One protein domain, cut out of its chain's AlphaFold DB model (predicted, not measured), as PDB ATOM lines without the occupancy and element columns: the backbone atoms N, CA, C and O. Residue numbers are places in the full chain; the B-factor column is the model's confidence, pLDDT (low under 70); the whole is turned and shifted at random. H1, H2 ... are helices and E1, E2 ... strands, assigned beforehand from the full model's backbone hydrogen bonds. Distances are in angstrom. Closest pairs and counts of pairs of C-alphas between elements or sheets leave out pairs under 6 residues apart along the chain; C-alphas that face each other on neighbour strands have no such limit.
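What this domain is: This is residues 223 to 367 of the 368 residues of an uncharacterized protein of Rickettsia felis (strain ATCC VR-1525 / URRWXCal2) (UniProt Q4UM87). With little regular structure, this loop-rich domain has a small sheet, E3 E2 E5, at one end and strands E1 and E4 with helices H1 and H2 at the other. A loop arm, residues 297 to 309, reaches outward. Of 145 printed residues, 46 are in named elements, class mixed, ordered E1 E2 E3 H1 E4 E5 H2; E3 E2 E5 is antiparallel, E1 E4 parallel. It is only just compact, close to loose: radius of gyration of the C-alphas 17.0 A, spans 53 by 47 by 29 A.

Where its parts are: Find E3, residues 256 to 261, from C-alpha 256 at (13.265, 64.761, 54.345); E2 is 246 to 250, E5 319 to 321, E1 228 to 231, E4 289 to 292. H1, 272 to 283, spans 16.1 A; H2, 354 to 365, spans 17.0 A, ending at (19.748, 34.971, 30.787).

How they stand to each other: Hairpin E2 and E3 has N 247 and O 260 at 2.9 A; E2 and E5, N 248 and O 320 at 2.8 A; E1 and E4, N 231 and O 291 at 2.9 A. The closest C-alphas of E4 and H2, Ile 290 and Ser 364, are 7.4 A apart. H1 and H2 are near each other, with 8 pairs of C-alphas within 10 A. Every O i to N i+4 pair is within hydrogen-bond range in H1, 6 of 8 in H2.

The domain as a whole: The printed part has no cut. Links E1 to E2, E4 to E5 and E5 to H2 are long; residues 362 to 367 are under pLDDT 70.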
ATOM      1  N   GLU A 223      31.988  23.101  43.897       87.00
ATOM      2  CA  GLU A 223      31.578  24.332  43.233       87.00
ATOM      3  C   GLU A 223      31.445  24.174  41.713       87.00
ATOM      4  O   GLU A 223      30.597  24.808  41.090       87.00
ATOM      5  N   ASN A 224      32.247  23.292  41.106       88.56
ATOM      6  CA  ASN A 224      32.173  22.989  39.678       88.56
ATOM      7  C   ASN A 224      31.025  22.021  39.347       88.56
ATOM      8  O   ASN A 224      30.655  21.906  38.179       88.56
ATOM      9  N   LEU A 225      30.489  21.307  40.342       91.75
ATOM     10  CA  LEU A 225      29.351  20.397  40.184       91.75
ATOM     11  C   LEU A 225      28.004  21.121  40.303       91.75
ATOM     12  O   LEU A 225      26.984  20.587  39.872       91.75
ATOM     13  N   ILE A 226      27.985  22.327  40.875       93.25
ATOM     14  CA  ILE A 226      26.765  23.118  41.044       93.25
ATOM     15  C   ILE A 226      26.399  23.776  39.708       93.25
ATOM     16  O   ILE A 226      27.065  24.702  39.251       93.25
ATOM     17  N   SER A 227      25.307  23.311  39.097       93.31
ATOM     18  CA  SER A 227      24.750  23.882  37.859       93.31
ATOM     19  C   SER A 227      23.495  24.722  38.080       93.31
ATOM     20  O   SER A 227      23.064  25.445  37.176       93.31
ATOM     21  N   SER A 228      22.842  24.583  39.236       93.31
ATOM     22  CA  SER A 228      21.538  25.193  39.506       93.31
ATOM     23  C   SER A 228      21.347  25.463  40.996       93.31
ATOM     24  O   SER A 228      21.761  24.642  41.815       93.31
ATOM     25  N   ILE A 229      20.709  26.583  41.349       92.38
ATOM     26  CA  ILE A 229      20.427  26.941  42.747       92.38
ATOM     27  C   ILE A 229      19.070  27.643  42.899       92.38
ATOM     28  O   ILE A 229      18.640  28.385  42.016       92.38
ATOM     29  N   ASN A 230      18.412  27.436  44.040       93.06
ATOM     30  CA  ASN A 230      17.273  28.257  44.449       93.06
ATOM     31  C   ASN A 230      17.798  29.525  45.129       93.06
ATOM     32  O   ASN A 230      18.563  29.432  46.090       93.06
ATOM     33  N   MET A 231      17.398  30.696  44.641       90.19
ATOM     34  CA  MET A 231      17.826  31.980  45.193       90.19
ATOM     35  C   MET A 231      16.835  32.436  46.265       90.19
ATOM     36  O   MET A 231      15.630  32.467  46.038       90.19
ATOM     37  N   ILE A 232      17.358  32.797  47.433       91.25
ATOM     38  CA  ILE A 232      16.626  33.323  48.595       91.25
ATOM     39  C   ILE A 232      17.278  34.652  49.027       91.25
ATOM     40  O   ILE A 232      18.447  34.857  48.696       91.25
ATOM     41  N   PRO A 233      16.576  35.547  49.748       90.06
ATOM     42  CA  PRO A 233      15.221  35.405  50.281       90.06
ATOM     43  C   PRO A 233      14.139  35.706  49.242       90.06
ATOM     44  O   PRO A 233      14.319  36.572  48.398       90.06
ATOM     45  N   GLY A 234      13.002  35.009  49.336       84.69
ATOM     46  CA  GLY A 234      11.811  35.311  48.527       84.69
ATOM     47  C   GLY A 234      10.863  36.333  49.150       84.69
ATOM     48  O   GLY A 234       9.752  36.543  48.663       84.69
ATOM     49  N   SER A 235      11.297  36.926  50.258       88.31
ATOM     50  CA  SER A 235      10.592  37.918  51.053       88.31
ATOM     51  C   SER A 235      11.397  39.209  51.063       88.31
ATOM     52  O   SER A 235      12.593  39.178  51.359       88.31
ATOM     53  N   GLY A 236      10.737  40.317  50.764       92.75
ATOM     54  CA  GLY A 236      11.351  41.617  50.551       92.75
ATOM     55  C   GLY A 236      10.758  42.249  49.301       92.75
ATOM     56  O   GLY A 236      10.961  41.734  48.201       92.75
ATOM     57  N   GLU A 237      10.045  43.363  49.450       94.12
ATOM     58  CA  GLU A 237       9.324  44.003  48.337       94.12
ATOM     59  C   GLU A 237      10.193  44.244  47.088       94.12
ATOM     60  O   GLU A 237       9.718  44.076  45.968       94.12
ATOM     61  N   PHE A 238      11.472  44.582  47.275       94.31
ATOM     62  CA  PHE A 238      12.426  44.893  46.202       94.31
ATOM     63  C   PHE A 238      13.714  44.056  46.282       94.31
ATOM     64  O   PHE A 238      14.750  44.447  45.748       94.31
ATOM     65  N   VAL A 239      13.677  42.898  46.953       93.62
ATOM     66  CA  VAL A 239      14.873  42.075  47.238       93.62
ATOM     67  C   VAL A 239      15.660  41.672  45.986       93.62
ATOM     68  O   VAL A 239      16.885  41.594  46.018       93.62
ATOM     69  N   TYR A 240      14.964  41.448  44.870       93.94
ATOM     70  CA  TYR A 240      15.563  41.047  43.596       93.94
ATOM     71  C   TYR A 240      15.750  42.190  42.605       93.94
ATOM     72  O   TYR A 240      16.183  41.945  41.482       93.94
ATOM     73  N   ASP A 241      15.437  43.425  42.994       94.31
ATOM     74  CA  ASP A 241      15.643  44.565  42.110       94.31
ATOM     75  C   ASP A 241      17.135  44.725  41.813       94.31
ATOM     76  O   ASP A 241      17.964  44.464  42.687       94.31
ATOM     77  N   THR A 242      17.483  45.078  40.577       93.50
ATOM     78  CA  THR A 242      18.881  45.193  40.140       93.50
ATOM     79  C   THR A 242      19.465  46.575  40.402       93.50
ATOM     80  O   THR A 242      20.677  46.758  40.311       93.50
ATOM     81  N   GLU A 243      18.616  47.540  40.750       93.75
ATOM     82  CA  GLU A 243      19.015  48.869  41.193       93.75
ATOM     83  C   GLU A 243      18.762  49.036  42.689       93.75
ATOM     84  O   GLU A 243      17.957  48.324  43.294       93.75
ATOM     85  N   VAL A 244      19.474  49.985  43.302       95.06
ATOM     86  CA  VAL A 244      19.235  50.321  44.704       95.06
ATOM     87  C   VAL A 244      17.929  51.094  44.800       95.06
ATOM     88  O   VAL A 244      17.815  52.208  44.290       95.06
ATOM     89  N   GLN A 245      16.954  50.498  45.472       95.12
ATOM     90  CA  GLN A 245      15.680  51.123  45.776       95.12
ATOM     91  C   GLN A 245      15.750  51.816  47.134       95.12
ATOM     92  O   GLN A 245      16.416  51.341  48.053       95.12
ATOM     93  N   TYR A 246      15.042  52.933  47.264       94.12
ATOM     94  CA  TYR A 246      15.043  53.777  48.449       94.12
ATOM     95  C   TYR A 246      13.626  54.018  48.953       94.12
ATOM     96  O   TYR A 246      12.684  54.173  48.169       94.12
ATOM     97  N   LYS A 247      13.502  54.118  50.275       92.12
ATOM     98  CA  LYS A 247      12.345  54.698  50.956       92.12
ATOM     99  C   LYS A 247      12.769  56.023  51.583       92.12
ATOM    100  O   LYS A 247      13.819  56.111  52.222       92.12
ATOM    101  N   THR A 248      11.957  57.049  51.383       93.25
ATOM    102  CA  THR A 248      12.200  58.392  51.908       93.25
ATOM    103  C   THR A 248      11.011  58.793  52.754       93.25
ATOM    104  O   THR A 248       9.899  58.889  52.245       93.25
ATOM    105  N   LEU A 249      11.235  59.007  54.046       90.75
ATOM    106  CA  LEU A 249      10.210  59.537  54.934       90.75
ATOM    107  C   LEU A 249      10.270  61.060  54.892       90.75
ATOM    108  O   LEU A 249      11.300  61.659  55.212       90.75
ATOM    109  N   GLU A 250       9.160  61.687  54.534       91.06
ATOM    110  CA  GLU A 250       9.026  63.136  54.474       91.06
ATOM    111  C   GLU A 250       8.220  63.657  55.670       91.06
ATOM    112  O   GLU A 250       7.281  63.044  56.167       91.06
ATOM    113  N   SER A 251       8.589  64.830  56.163       89.69
ATOM    114  CA  SER A 251       7.793  65.576  57.125       89.69
ATOM    115  C   SER A 251       6.531  66.093  56.447       89.69
ATOM    116  O   SER A 251       6.545  66.443  55.269       89.69
ATOM    117  N   SER A 252       5.462  66.289  57.218       85.31
ATOM    118  CA  SER A 252       4.237  66.948  56.746       85.31
ATOM    119  C   SER A 252       4.464  68.365  56.186       85.31
ATOM    120  O   SER A 252       3.576  68.911  55.539       85.31
ATOM    121  N   TYR A 253       5.643  68.960  56.418       84.88
ATOM    122  CA  TYR A 253       6.067  70.255  55.872       84.88
ATOM    123  C   TYR A 253       7.047  70.145  54.682       84.88
ATOM    124  O   TYR A 253       7.615  71.157  54.275       84.88
ATOM    125  N   GLY A 254       7.272  68.945  54.131       79.69
ATOM    126  CA  GLY A 254       8.093  68.704  52.931       79.69
ATOM    127  C   GLY A 254       9.604  68.552  53.165       79.69
ATOM    128  O   GLY A 254      10.375  68.563  52.211       79.69
ATOM    129  N   GLY A 255      10.055  68.435  54.418       87.06
ATOM    130  CA  GLY A 255      11.460  68.152  54.740       87.06
ATOM    131  C   GLY A 255      11.746  66.651  54.809       87.06
ATOM    132  O   GLY A 255      10.971  65.926  55.422       87.06
ATOM    133  N   VAL A 256      12.859  66.177  54.245       90.62
ATOM    134  CA  VAL A 256      13.265  64.761  54.345       90.62
ATOM    135  C   VAL A 256      13.711  64.442  55.776       90.62
ATOM    136  O   VAL A 256      14.641  65.064  56.289       90.62
ATOM    137  N   ILE A 257      13.043  63.480  56.416       90.31
ATOM    138  CA  ILE A 257      13.357  62.988  57.767       90.31
ATOM    139  C   ILE A 257      14.362  61.839  57.686       90.31
ATOM    140  O   ILE A 257      15.357  61.837  58.407       90.31
ATOM    141  N   SER A 258      14.112  60.872  56.803       91.31
ATOM    142  CA  SER A 258      15.019  59.752  56.561       91.31
ATOM    143  C   SER A 258      15.046  59.378  55.086       91.31
ATOM    144  O   SER A 258      14.075  59.578  54.357       91.31
ATOM    145  N   HIS A 259      16.184  58.849  54.648       92.31
ATOM    146  CA  HIS A 259      16.392  58.325  53.306       92.31
ATOM    147  C   HIS A 259      17.222  57.052  53.434       92.31
ATOM    148  O   HIS A 259      18.392  57.102  53.818       92.31
ATOM    149  N   GLU A 260      16.594  55.909  53.185       92.44
ATOM    150  CA  GLU A 260      17.162  54.592  53.474       92.44
ATOM    151  C   GLU A 260      17.099  53.706  52.234       92.44
ATOM    152  O   GLU A 260      16.074  53.649  51.550       92.44
ATOM    153  N   ALA A 261      18.191  52.991  51.961       93.88
ATOM    154  CA  ALA A 261      18.210  51.958  50.937       93.88
ATOM    155  C   ALA A 261      17.442  50.716  51.417       93.88
ATOM    156  O   ALA A 261      17.565  50.313  52.572       93.88
ATOM    157  N   ILE A 262      16.661  50.103  50.527       92.69
ATOM    158  CA  ILE A 262      15.804  48.945  50.824       92.69
ATOM    159  C   ILE A 262      16.517  47.625  50.507       92.69
ATOM    160  O   ILE A 262      16.335  46.643  51.215       92.69
ATOM    161  N   ASN A 263      17.311  47.580  49.438       94.12
ATOM    162  CA  ASN A 263      17.951  46.364  48.918       94.12
ATOM    163  C   ASN A 263      19.461  46.561  48.689       94.12
ATOM    164  O   ASN A 263      20.015  46.036  47.728       94.12
ATOM    165  N   SER A 264      20.117  47.359  49.533       94.19
ATOM    166  CA  SER A 264      21.569  47.564  49.496       94.19
ATOM    167  C   SER A 264      22.131  47.560  50.911       94.19
ATOM    168  O   SER A 264      22.275  48.608  51.541       94.19
ATOM    169  N   HIS A 265      22.488  46.374  51.394       90.44
ATOM    170  CA  HIS A 265      23.106  46.150  52.705       90.44
ATOM    171  C   HIS A 265      24.559  45.666  52.596       90.44
ATOM    172  O   HIS A 265      25.155  45.191  53.566       90.44
ATOM    173  N   ASN A 266      25.146  45.780  51.406       86.94
ATOM    174  CA  ASN A 266      26.538  45.453  51.125       86.94
ATOM    175  C   ASN A 266      27.441  46.701  51.154       86.94
ATOM    176  O   ASN A 266      26.992  47.837  51.032       86.94
ATOM    177  N   HIS A 267      28.756  46.484  51.275       78.00
ATOM    178  CA  HIS A 267      29.761  47.561  51.369       78.00
ATOM    179  C   HIS A 267      30.007  48.301  50.043       78.00
ATOM    180  O   HIS A 267      30.706  49.315  50.025       78.00
ATOM    181  N   TYR A 268      29.453  47.796  48.939       79.44
ATOM    182  CA  TYR A 268      29.628  48.358  47.600       79.44
ATOM    183  C   TYR A 268      28.523  49.349  47.225       79.44
ATOM    184  O   TYR A 268      28.680  50.055  46.230       79.44
ATOM    185  N   ASN A 269      27.460  49.457  48.033       86.75
ATOM    186  CA  ASN A 269      26.287  50.297  47.771       86.75
ATOM    187  C   ASN A 269      25.625  49.999  46.414       86.75
ATOM    188  O   ASN A 269      25.192  50.911  45.709       86.75
ATOM    189  N   ILE A 270      25.596  48.724  46.026       89.44
ATOM    190  CA  ILE A 270      24.858  48.233  44.856       89.44
ATOM    191  C   ILE A 270      23.677  47.382  45.319       89.44
ATOM    192  O   ILE A 270      23.588  47.038  46.495       89.44
ATOM    193  N   ALA A 271      22.783  46.997  44.411       93.81
ATOM    194  CA  ALA A 271      21.696  46.094  44.766       93.81
ATOM    195  C   ALA A 271      22.228  44.740  45.276       93.81
ATOM    196  O   ALA A 271      23.112  44.128  44.667       93.81
ATOM    197  N   ASP A 272      21.656  44.251  46.376       92.75
ATOM    198  CA  ASP A 272      22.042  43.001  47.037       92.75
ATOM    199  C   ASP A 272      21.875  41.790  46.105       92.75
ATOM    200  O   ASP A 272      22.675  40.852  46.154       92.75
ATOM    201  N   SER A 273      20.881  41.830  45.210       92.50
ATOM    202  CA  SER A 273      20.641  40.807  44.186       92.50
ATOM    203  C   SER A 273      21.819  40.687  43.208       92.50
ATOM    204  O   SER A 273      22.329  39.590  42.985       92.50
ATOM    205  N   VAL A 274      22.303  41.819  42.689       91.50
ATOM    206  CA  VAL A 274      23.433  41.909  41.754       91.50
ATOM    207  C   VAL A 274      24.717  41.479  42.445       91.50
ATOM    208  O   VAL A 274      25.471  40.669  41.904       91.50
ATOM    209  N   PHE A 275      24.952  41.972  43.664       89.12
ATOM    210  CA  PHE A 275      26.111  41.575  44.457       89.12
ATOM    211  C   PHE A 275      26.145  40.055  44.685       89.12
ATOM    212  O   PHE A 275      27.151  39.406  44.391       89.12
ATOM    213  N   SER A 276      25.024  39.476  45.121       90.06
ATOM    214  CA  SER A 276      24.909  38.040  45.400       90.06
ATOM    215  C   SER A 276      25.076  37.182  44.144       90.06
ATOM    216  O   SER A 276      25.712  36.130  44.198       90.06
ATOM    217  N   LEU A 277      24.546  37.622  42.995       89.94
ATOM    218  CA  LEU A 277      24.714  36.913  41.723       89.94
ATOM    219  C   LEU A 277      26.165  36.929  41.235       89.94
ATOM    220  O   LEU A 277      26.672  35.889  40.810       89.94
ATOM    221  N   ASN A 278      26.856  38.062  41.359       87.44
ATOM    222  CA  ASN A 278      28.277  38.154  41.022       87.44
ATOM    223  C   ASN A 278      29.118  37.215  41.904       87.44
ATOM    224  O   ASN A 278      29.972  36.481  41.402       87.44
ATOM    225  N   GLN A 279      28.840  37.175  43.212       85.81
ATOM    226  CA  GLN A 279      29.498  36.239  44.127       85.81
ATOM    227  C   GLN A 279      29.196  34.777  43.781       85.81
ATOM    228  O   GLN A 279      30.098  33.933  43.807       85.81
ATOM    229  N   LEU A 280      27.948  34.460  43.420       89.31
ATOM    230  CA  LEU A 280      27.550  33.119  43.002       89.31
ATOM    231  C   LEU A 280      28.318  32.673  41.753       89.31
ATOM    232  O   LEU A 280      28.837  31.561  41.747       89.31
ATOM    233  N   GLN A 281      28.439  33.528  40.735       86.69
ATOM    234  CA  GLN A 281      29.181  33.221  39.507       86.69
ATOM    235  C   GLN A 281      30.682  33.038  39.769       86.69
ATOM    236  O   GLN A 281      31.285  32.079  39.285       86.69
ATOM    237  N   ASN A 282      31.284  33.890  40.607       84.19
ATOM    238  CA  ASN A 282      32.679  33.731  41.039       84.19
ATOM    239  C   ASN A 282      32.895  32.435  41.843       84.19
ATOM    240  O   ASN A 282      33.970  31.817  41.821       84.19
ATOM    241  N   THR A 283      31.874  32.017  42.594       85.94
ATOM    242  CA  THR A 283      31.945  30.832  43.444       85.94
ATOM    243  C   THR A 283      31.738  29.554  42.641       85.94
ATOM    244  O   THR A 283      32.580  28.665  42.733       85.94
ATOM    245  N   CYS A 284      30.675  29.478  41.845       89.94
ATOM    246  CA  CYS A 284      30.245  28.308  41.088       89.94
ATOM    247  C   CYS A 284      30.361  28.602  39.582       89.94
ATOM    248  O   CYS A 284      29.384  29.035  38.972       89.94
ATOM    249  N   PRO A 285      31.527  28.360  38.951       86.81
ATOM    250  CA  PRO A 285      31.783  28.795  37.574       86.81
ATOM    251  C   PRO A 285      30.898  28.101  36.529       86.81
ATOM    252  O   PRO A 285      30.763  28.589  35.414       86.81
ATOM    253  N   ASN A 286      30.294  26.964  36.885       90.75
ATOM    254  CA  ASN A 286      29.426  26.180  36.007       90.75
ATOM    255  C   ASN A 286      27.927  26.397  36.292       90.75
ATOM    256  O   ASN A 286      27.103  25.621  35.796       90.75
ATOM    257  N   ILE A 287      27.563  27.407  37.094       92.00
ATOM    258  CA  ILE A 287      26.162  27.749  37.357       92.00
ATOM    259  C   ILE A 287      25.480  28.183  36.051       92.00
ATOM    260  O   ILE A 287      26.011  28.991  35.297       92.00
ATOM    261  N   LYS A 288      24.302  27.624  35.768       90.19
ATOM    262  CA  LYS A 288      23.519  27.917  34.552       90.19
ATOM    263  C   LYS A 288      22.127  28.440  34.856       90.19
ATOM    264  O   LYS A 288      21.558  29.169  34.056       90.19
ATOM    265  N   TRP A 289      21.566  28.027  35.990       90.19
ATOM    266  CA  TRP A 289      20.178  28.300  36.329       90.19
ATOM    267  C   TRP A 289      20.060  28.804  37.759       90.19
ATOM    268  O   TRP A 289      20.608  28.209  38.689       90.19
ATOM    269  N   ILE A 290      19.284  29.865  37.930       91.12
ATOM    270  CA  ILE A 290      18.794  30.303  39.230       91.12
ATOM    271  C   ILE A 290      17.272  30.184  39.237       91.12
ATOM    272  O   ILE A 290      16.619  30.442  38.227       91.12
ATOM    273  N   ALA A 291      16.710  29.795  40.374       92.00
ATOM    274  CA  ALA A 291      15.273  29.802  40.611       92.00
ATOM    275  C   ALA A 291      14.972  30.769  41.768       92.00
ATOM    276  O   ALA A 291      15.120  30.381  42.930       92.00
ATOM    277  N   PRO A 292      14.615  32.036  41.479       91.44
ATOM    278  CA  PRO A 292      14.206  32.993  42.502       91.44
ATOM    279  C   PRO A 292      12.948  32.504  43.217       91.44
ATOM    280  O   PRO A 292      11.959  32.139  42.580       91.44
ATOM    281  N   VAL A 293      12.986  32.479  44.545       92.94
ATOM    282  CA  VAL A 293      11.828  32.120  45.369       92.94
ATOM    283  C   VAL A 293      10.960  33.362  45.548       92.94
ATOM    284  O   VAL A 293      11.484  34.435  45.789       92.94
ATOM    285  N   VAL A 294       9.634  33.250  45.461       91.50
ATOM    286  CA  VAL A 294       8.724  34.388  45.688       91.50
ATOM    287  C   VAL A 294       7.691  34.007  46.737       91.50
ATOM    288  O   VAL A 294       7.005  32.995  46.601       91.50
ATOM    289  N   SER A 295       7.571  34.828  47.776       92.00
ATOM    290  CA  SER A 295       6.677  34.569  48.904       92.00
ATOM    291  C   SER A 295       5.297  35.194  48.705       92.00
ATOM    292  O   SER A 295       5.164  36.384  48.420       92.00
ATOM    293  N   TRP A 296       4.257  34.389  48.916       93.06
ATOM    294  CA  TRP A 296       2.855  34.812  48.968       93.06
ATOM    295  C   TRP A 296       2.259  34.461  50.327       93.06
ATOM    296  O   TRP A 296       2.708  33.524  50.987       93.06
ATOM    297  N   PHE A 297       1.230  35.196  50.742       92.75
ATOM    298  CA  PHE A 297       0.692  35.104  52.094       92.75
ATOM    299  C   PHE A 297      -0.702  34.497  52.094       92.75
ATOM    300  O   PHE A 297      -1.610  35.000  51.431       92.75
ATOM    301  N   GLY A 298      -0.862  33.435  52.881       92.69
ATOM    302  CA  GLY A 298      -2.163  32.922  53.289       92.69
ATOM    303  C   GLY A 298      -2.722  33.717  54.469       92.69
ATOM    304  O   GLY A 298      -1.974  34.216  55.309       92.69
ATOM    305  N   ASP A 299      -4.042  33.846  54.542       89.69
ATOM    306  CA  ASP A 299      -4.740  34.506  55.651       89.69
ATOM    307  C   ASP A 299      -5.449  33.539  56.614       89.69
ATOM    308  O   ASP A 299      -5.976  33.986  57.631       89.69
ATOM    309  N   SER A 300      -5.404  32.230  56.347       90.56
ATOM    310  CA  SER A 300      -5.986  31.191  57.202       90.56
ATOM    311  C   SER A 300      -5.096  29.949  57.280       90.56
ATOM    312  O   SER A 300      -4.409  29.602  56.319       90.56
ATOM    313  N   LEU A 301      -5.148  29.256  58.423       90.50
ATOM    314  CA  LEU A 301      -4.569  27.918  58.601       90.50
ATOM    315  C   LEU A 301      -5.480  26.808  58.049       90.50
ATOM    316  O   LEU A 301      -5.016  25.696  57.811       90.50
ATOM    317  N   ASP A 302      -6.765  27.105  57.832       93.94
ATOM    318  CA  ASP A 302      -7.684  26.206  57.140       93.94
ATOM    319  C   ASP A 302      -7.571  26.421  55.628       93.94
ATOM    320  O   ASP A 302      -8.001  27.449  55.094       93.94
ATOM    321  N   ILE A 303      -6.993  25.436  54.938       91.06
ATOM    322  CA  ILE A 303      -6.731  25.491  53.497       91.06
ATOM    323  C   ILE A 303      -8.007  25.635  52.658       91.06
ATOM    324  O   ILE A 303      -7.941  26.197  51.569       91.06
ATOM    325  N   GLY A 304      -9.166  25.187  53.160       94.88
ATOM    326  CA  GLY A 304     -10.443  25.306  52.449       94.88
ATOM    327  C   GLY A 304     -10.937  26.751  52.323       94.88
ATOM    328  O   GLY A 304     -11.683  27.065  51.397       94.88
ATOM    329  N   TYR A 305     -10.488  27.632  53.221       94.00
ATOM    330  CA  TYR A 305     -10.859  29.052  53.262       94.00
ATOM    331  C   TYR A 305      -9.660  29.996  53.090       94.00
ATOM    332  O   TYR A 305      -9.837  31.212  53.094       94.00
ATOM    333  N   CYS A 306      -8.447  29.455  52.961       94.62
ATOM    334  CA  CYS A 306      -7.223  30.237  52.857       94.62
ATOM    335  C   CYS A 306      -7.149  30.957  51.509       94.62
ATOM    336  O   CYS A 306      -7.120  30.337  50.445       94.62
ATOM    337  N   SER A 307      -7.079  32.283  51.553       92.88
ATOM    338  CA  SER A 307      -6.809  33.106  50.386       92.88
ATOM    339  C   SER A 307      -5.318  33.419  50.317       92.88
ATOM    340  O   SER A 307      -4.758  34.025  51.226       92.88
ATOM    341  N   ILE A 308      -4.699  33.110  49.178       93.19
ATOM    342  CA  ILE A 308      -3.291  33.415  48.906       93.19
ATOM    343  C   ILE A 308      -3.205  34.746  48.151       93.19
ATOM    344  O   ILE A 308      -3.736  34.878  47.046       93.19
ATOM    345  N   LYS A 309      -2.579  35.754  48.760       94.50
ATOM    346  CA  LYS A 309      -2.451  37.118  48.216       94.50
ATOM    347  C   LYS A 309      -1.037  37.663  48.450       94.50
ATOM    348  O   LYS A 309      -0.375  37.227  49.394       94.50
ATOM    349  N   PRO A 310      -0.570  38.618  47.631       95.69
ATOM    350  CA  PRO A 310       0.667  39.318  47.922       95.69
ATOM    351  C   PRO A 310       0.458  40.298  49.083       95.69
ATOM    352  O   PRO A 310      -0.667  40.747  49.341       95.69
ATOM    353  N   ALA A 311       1.542  40.639  49.772       95.31
ATOM    354  CA  ALA A 311       1.513  41.588  50.880       95.31
ATOM    355  C   ALA A 311       2.693  42.564  50.833       95.31
ATOM    356  O   ALA A 311       3.742  42.245  50.278       95.31
ATOM    357  N   ILE A 312       2.502  43.735  51.435       94.94
ATOM    358  CA  ILE A 312       3.494  44.812  51.561       94.94
ATOM    359  C   ILE A 312       3.966  44.939  53.010       94.94
ATOM    360  O   ILE A 312       3.223  44.628  53.941       94.94
ATOM    361  N   GLU A 313       5.187  45.419  53.190       91.81
ATOM    362  CA  GLU A 313       5.837  45.709  54.468       91.81
ATOM    363  C   GLU A 313       5.383  47.052  55.032       91.81
ATOM    364  O   GLU A 313       5.047  47.165  56.212       91.81
ATOM    365  N   PHE A 314       5.335  48.066  54.166       84.94
ATOM    366  CA  PHE A 314       5.131  49.452  54.565       84.94
ATOM    367  C   PHE A 314       4.088  50.145  53.679       84.94
ATOM    368  O   PHE A 314       4.046  49.973  52.456       84.94
ATOM    369  N   ASN A 315       3.240  50.956  54.315       87.56
ATOM    370  CA  ASN A 315       2.219  51.764  53.650       87.56
ATOM    371  C   ASN A 315       1.944  53.053  54.436       87.56
ATOM    372  O   ASN A 315       0.843  53.274  54.938       87.56
ATOM    373  N   ASP A 316       2.987  53.856  54.618       85.00
ATOM    374  CA  ASP A 316       2.887  55.167  55.249       85.00
ATOM    375  C   ASP A 316       2.658  56.247  54.180       85.00
ATOM    376  O   ASP A 316       3.361  56.292  53.171       85.00
ATOM    377  N   ALA A 317       1.680  57.122  54.418       85.00
ATOM    378  CA  ALA A 317       1.322  58.228  53.534       85.00
ATOM    379  C   ALA A 317       2.442  59.270  53.384       85.00
ATOM    380  O   ALA A 317       2.469  59.988  52.387       85.00
ATOM    381  N   LEU A 318       3.345  59.360  54.365       86.81
ATOM    382  CA  LEU A 318       4.493  60.265  54.342       86.81
ATOM    383  C   LEU A 318       5.760  59.627  53.754       86.81
ATOM    384  O   LEU A 318       6.783  60.297  53.641       86.81
ATOM    385  N   THR A 319       5.715  58.341  53.393       89.12
ATOM    386  CA  THR A 319       6.862  57.645  52.806       89.12
ATOM    387  C   THR A 319       6.739  57.593  51.287       89.12
ATOM    388  O   THR A 319       5.823  56.972  50.743       89.12
ATOM    389  N   SER A 320       7.699  58.197  50.592       89.50
ATOM    390  CA  SER A 320       7.881  58.062  49.149       89.50
ATOM    391  C   SER A 320       8.883  56.941  48.835       89.50
ATOM    392  O   SER A 320       9.798  56.651  49.608       89.50
ATOM    393  N   TYR A 321       8.695  56.271  47.698       89.94
ATOM    394  CA  TYR A 321       9.540  55.163  47.246       89.94
ATOM    395  C   TYR A 321      10.127  55.501  45.879       89.94
ATOM    396  O   TYR A 321       9.433  56.077  45.040       89.94
ATOM    397  N   SER A 322      11.375  55.106  45.631       90.62
ATOM    398  CA  SER A 322      12.023  55.287  44.322       90.62
ATOM    399  C   SER A 322      11.325  54.521  43.193       90.62
ATOM    400  O   SER A 322      11.373  54.946  42.042       90.62
ATOM    401  N   CYS A 323      10.651  53.413  43.517       89.19
ATOM    402  CA  CYS A 323       9.898  52.597  42.571       89.19
ATOM    403  C   CYS A 323       8.491  52.278  43.092       89.19
ATOM    404  O   CYS A 323       8.246  52.160  44.297       89.19
ATOM    405  N   THR A 324       7.549  52.109  42.162       92.31
ATOM    406  CA  THR A 324       6.189  51.661  42.482       92.31
ATOM    407  C   THR A 324       6.177  50.149  42.666       92.31
ATOM    408  O   THR A 324       6.551  49.409  41.761       92.31
ATOM    409  N   TRP A 325       5.703  49.691  43.824       95.50
ATOM    410  CA  TRP A 325       5.479  48.270  44.070       95.50
ATOM    411  C   TRP A 325       4.163  47.808  43.435       95.50
ATOM    412  O   TRP A 325       3.107  48.410  43.671       95.50
ATOM    413  N   GLN A 326       4.226  46.727  42.659       95.88
ATOM    414  CA  GLN A 326       3.077  46.083  42.041       95.88
ATOM    415  C   GLN A 326       3.310  44.576  41.856       95.88
ATOM    416  O   GLN A 326       4.355  44.146  41.372       95.88
ATOM    417  N   VAL A 327       2.294  43.779  42.197       96.12
ATOM    418  CA  VAL A 327       2.269  42.325  41.980       96.12
ATOM    419  C   VAL A 327       0.943  41.940  41.334       96.12
ATOM    420  O   VAL A 327      -0.121  41.961  41.961       96.12
ATOM    421  N   GLY A 328       0.978  41.639  40.040       93.69
ATOM    422  CA  GLY A 328      -0.193  41.473  39.190       93.69
ATOM    423  C   GLY A 328      -1.125  42.687  39.268       93.69
ATOM    424  O   GLY A 328      -0.796  43.794  38.841       93.69
ATOM    425  N   ARG A 329      -2.321  42.477  39.828       94.81
ATOM    426  CA  ARG A 329      -3.337  43.527  40.046       94.81
ATOM    427  C   ARG A 329      -3.251  44.214  41.414       94.81
ATOM    428  O   ARG A 329      -4.085  45.070  41.718       94.81
ATOM    429  N   TYR A 330      -2.324  43.780  42.265       96.50
ATOM    430  CA  TYR A 330      -2.159  44.309  43.611       96.50
ATOM    431  C   TYR A 330      -1.114  45.421  43.622       96.50
ATOM    432  O   TYR A 330      -0.068  45.306  42.993       96.50
ATOM    433  N   ASN A 331      -1.409  46.492  44.343       95.31
ATOM    434  CA  ASN A 331      -0.538  47.639  44.568       95.31
ATOM    435  C   ASN A 331      -0.649  48.065  46.040       95.31
ATOM    436  O   ASN A 331      -1.452  47.509  46.794       95.31
ATOM    437  N   ARG A 332       0.123  49.073  46.463       93.31
ATOM    438  CA  ARG A 332       0.118  49.523  47.867       93.31
ATOM    439  C   ARG A 332      -1.263  49.940  48.399       93.31
ATOM    440  O   ARG A 332      -1.492  49.868  49.599       93.31
ATOM    441  N   ALA A 333      -2.199  50.341  47.534       92.94
ATOM    442  CA  ALA A 333      -3.534  50.767  47.955       92.94
ATOM    443  C   ALA A 333      -4.488  49.598  48.264       92.94
ATOM    444  O   ALA A 333      -5.445  49.782  49.011       92.94
ATOM    445  N   ASN A 334      -4.268  48.413  47.681       94.56
ATOM    446  CA  ASN A 334      -5.182  47.270  47.815       94.56
ATOM    447  C   ASN A 334      -4.525  45.981  48.346       94.56
ATOM    448  O   ASN A 334      -5.229  44.994  48.585       94.56
ATOM    449  N   ALA A 335      -3.203  45.963  48.511       94.50
ATOM    450  CA  ALA A 335      -2.480  44.842  49.087       94.50
ATOM    451  C   ALA A 335      -2.626  44.804  50.610       94.50
ATOM    452  O   ALA A 335      -2.798  45.822  51.280       94.50
ATOM    453  N   LYS A 336      -2.541  43.594  51.167       92.56
ATOM    454  CA  LYS A 336      -2.513  43.402  52.617       92.56
ATOM    455  C   LYS A 336      -1.180  43.915  53.158       92.56
ATOM    456  O   LYS A 336      -0.140  43.622  52.581       92.56
ATOM    457  N   ILE A 337      -1.207  44.621  54.282       93.06
ATOM    458  CA  ILE A 337       0.008  44.932  55.040       93.06
ATOM    459  C   ILE A 337       0.319  43.725  55.925       93.06
ATOM    460  O   ILE A 337      -0.579  43.164  56.562       93.06
ATOM    461  N   ILE A 338       1.570  43.284  55.925       93.06
ATOM    462  CA  ILE A 338       2.019  42.188  56.783       93.06
ATOM    463  C   ILE A 338       1.891  42.547  58.268       93.06
ATOM    464  O   ILE A 338       1.901  43.712  58.661       93.06
ATOM    465  N   SER A 339       1.766  41.523  59.106       90.94
ATOM    466  CA  SER A 339       1.723  41.702  60.556       90.94
ATOM    467  C   SER A 339       3.039  42.273  61.081       90.94
ATOM    468  O   SER A 339       4.113  41.904  60.596       90.94
ATOM    469  N   LYS A 340       2.937  43.094  62.123       92.56
ATOM    470  CA  LYS A 340       4.066  43.734  62.793       92.56
ATOM    471  C   LYS A 340       4.131  43.346  64.269       92.56
ATOM    472  O   LYS A 340       3.110  42.955  64.836       92.56
ATOM    473  N   ASP A 341       5.318  43.466  64.851       91.81
ATOM    474  CA  ASP A 341       5.550  43.278  66.280       91.81
ATOM    475  C   ASP A 341       5.130  44.511  67.110       91.81
ATOM    476  O   ASP A 341       4.616  45.504  66.589       91.81
ATOM    477  N   GLU A 342       5.350  44.454  68.427       93.25
ATOM    478  CA  GLU A 342       5.027  45.543  69.364       93.25
ATOM    479  C   GLU A 342       5.831  46.836  69.121       93.25
ATOM    480  O   GLU A 342       5.445  47.896  69.612       93.25
ATOM    481  N   HIS A 343       6.925  46.767  68.356       90.69
ATOM    482  CA  HIS A 343       7.786  47.896  67.996       90.69
ATOM    483  C   HIS A 343       7.533  48.395  66.562       90.69
ATOM    484  O   HIS A 343       8.334  49.168  66.042       90.69
ATOM    485  N   ASP A 344       6.434  47.967  65.928       86.25
ATOM    486  CA  ASP A 344       6.073  48.284  64.540       86.25
ATOM    487  C   ASP A 344       7.051  47.714  63.485       86.25
ATOM    488  O   ASP A 344       7.010  48.101  62.312       86.25
ATOM    489  N   ASN A 345       7.889  46.737  63.854       87.88
ATOM    490  CA  ASN A 345       8.734  46.032  62.893       87.88
ATOM    491  C   ASN A 345       7.929  44.946  62.172       87.88
ATOM    492  O   ASN A 345       7.175  44.205  62.809       87.88
ATOM    493  N   PRO A 346       8.107  44.776  60.855       89.62
ATOM    494  CA  PRO A 346       7.452  43.703  60.126       89.62
ATOM    495  C   PRO A 346       7.942  42.319  60.580       89.62
ATOM    496  O   PRO A 346       9.141  42.074  60.693       89.62
ATOM    497  N   HIS A 347       7.019  41.373  60.784       88.25
ATOM    498  CA  HIS A 347       7.373  39.988  61.137       88.25
ATOM    499  C   HIS A 347       8.022  39.202  59.985       88.25
ATOM    500  O   HIS A 347       8.628  38.155  60.217       88.25
ATOM    501  N   TYR A 348       7.858  39.657  58.742       88.81
ATOM    502  CA  TYR A 348       8.374  39.000  57.541       88.81
ATOM    503  C   TYR A 348       8.700  40.043  56.460       88.81
ATOM    504  O   TYR A 348       8.344  41.200  56.613       88.81
ATOM    505  N   GLY A 349       9.359  39.670  55.362       91.38
ATOM    506  CA  GLY A 349       9.487  40.561  54.195       91.38
ATOM    507  C   GLY A 349       8.278  40.431  53.265       91.38
ATOM    508  O   GLY A 349       7.710  39.350  53.162       91.38
ATOM    509  N   GLY A 350       7.890  41.492  52.568       93.62
ATOM    510  CA  GLY A 350       6.742  41.530  51.659       93.62
ATOM    511  C   GLY A 350       6.932  40.667  50.411       93.62
ATOM    512  O   GLY A 350       7.990  40.081  50.178       93.62
ATOM    513  N   THR A 351       5.895  40.573  49.585       95.94
ATOM    514  CA  THR A 351       5.977  39.875  48.298       95.94
ATOM    515  C   THR A 351       6.814  40.690  47.318       95.94
ATOM    516  O   THR A 351       6.639  41.902  47.211       95.94
ATOM    517  N   VAL A 352       7.707  40.020  46.589       95.25
ATOM    518  CA  VAL A 352       8.601  40.668  45.621       95.25
ATOM    519  C   VAL A 352       7.807  41.327  44.492       95.25
ATOM    520  O   VAL A 352       6.907  40.712  43.929       95.25
ATOM    521  N   ASN A 353       8.175  42.560  44.159       95.00
ATOM    522  CA  ASN A 353       7.655  43.339  43.043       95.00
ATOM    523  C   ASN A 353       7.893  42.641  41.689       95.00
ATOM    524  O   ASN A 353       9.007  42.192  41.399       95.00
ATOM    525  N   ASP A 354       6.877  42.617  40.822       94.31
ATOM    526  CA  ASP A 354       6.953  41.929  39.524       94.31
ATOM    527  C   ASP A 354       8.047  42.521  38.624       94.31
ATOM    528  O   ASP A 354       8.780  41.785  37.960       94.31
ATOM    529  N   ALA A 355       8.195  43.852  38.616       93.44
ATOM    530  CA  ALA A 355       9.211  44.511  37.795       93.44
ATOM    531  C   ALA A 355      10.631  44.109  38.223       93.44
ATOM    532  O   ALA A 355      11.474  43.845  37.372       93.44
ATOM    533  N   SER A 356      10.871  43.963  39.528       93.06
ATOM    534  CA  SER A 356      12.164  43.536  40.069       93.06
ATOM    535  C   SER A 356      12.538  42.121  39.605       93.06
ATOM    536  O   SER A 356      13.681  41.877  39.223       93.06
ATOM    537  N   LEU A 357      11.566  41.199  39.537       90.75
ATOM    538  CA  LEU A 357      11.771  39.866  38.950       90.75
ATOM    539  C   LEU A 357      12.093  39.946  37.455       90.75
ATOM    540  O   LEU A 357      12.990  39.252  36.978       90.75
ATOM    541  N   LEU A 358      11.390  40.805  36.714       89.56
ATOM    542  CA  LEU A 358      11.651  41.011  35.292       89.56
ATOM    543  C   LEU A 358      13.034  41.605  35.036       89.56
ATOM    544  O   LEU A 358      13.640  41.224  34.047       89.56
ATOM    545  N   TYR A 359      13.558  42.482  35.894       88.25
ATOM    546  CA  TYR A 359      14.917  43.022  35.756       88.25
ATOM    547  C   TYR A 359      16.004  41.989  36.075       88.25
ATOM    548  O   TYR A 359      17.080  41.997  35.469       88.25
ATOM    549  N   LEU A 360      15.713  41.045  36.974       85.38
ATOM    550  CA  LEU A 360      16.610  39.936  37.290       85.38
ATOM    551  C   LEU A 360      16.769  38.959  36.107       85.38
ATOM    552  O   LEU A 360      17.840  38.380  35.919       85.38
ATOM    553  N   ILE A 361      15.727  38.772  35.287       72.62
ATOM    554  CA  ILE A 361      15.702  37.784  34.192       72.62
ATOM    555  C   ILE A 361      16.729  38.086  33.075       72.62
ATOM    556  O   ILE A 361      17.524  37.205  32.764       72.62
ATOM    557  N   PRO A 362      16.811  39.292  32.480       58.91
ATOM    558  CA  PRO A 362      17.842  39.634  31.502       58.91
ATOM    559  C   PRO A 362      19.254  39.429  32.050       58.91
ATOM    560  O   PRO A 362      20.097  38.857  31.371       58.91
ATOM    561  N   ASN A 363      19.491  39.802  33.309       54.22
ATOM    562  CA  ASN A 363      20.791  39.640  33.963       54.22
ATOM    563  C   ASN A 363      21.114  38.182  34.349       54.22
ATOM    564  O   ASN A 363      22.264  37.871  34.645       54.22
ATOM    565  N   SER A 364      20.128  37.280  34.319       49.06
ATOM    566  CA  SER A 364      20.311  35.834  34.527       49.06
ATOM    567  C   SER A 364      20.267  35.014  33.231       49.06
ATOM    568  O   SER A 364      20.755  33.888  33.221       49.06
ATOM    569  N   ILE A 365      19.743  35.573  32.132       36.22
ATOM    570  CA  ILE A 365      19.748  34.971  30.787       36.22
ATOM    571  C   ILE A 365      20.984  35.396  29.974       36.22
ATOM    572  O   ILE A 365      21.410  34.649  29.094       36.22
ATOM    573  N   ILE A 366      21.616  36.538  30.277       32.53
ATOM    574  CA  ILE A 366      22.916  36.933  29.694       32.53
ATOM    575  C   ILE A 366      24.050  36.205  30.442       32.53
ATOM    576  O   ILE A 366      24.964  36.796  31.008       32.53
ATOM    577  N   LEU A 367      23.949  34.878  30.464       35.34
ATOM    578  CA  LEU A 367      24.989  33.942  30.865       35.34
ATOM    579  C   LEU A 367      25.231  33.009  29.677       35.34
ATOM    580  O   LEU A 367      24.775  31.865  29.672       35.34
TER     581      LEU A 367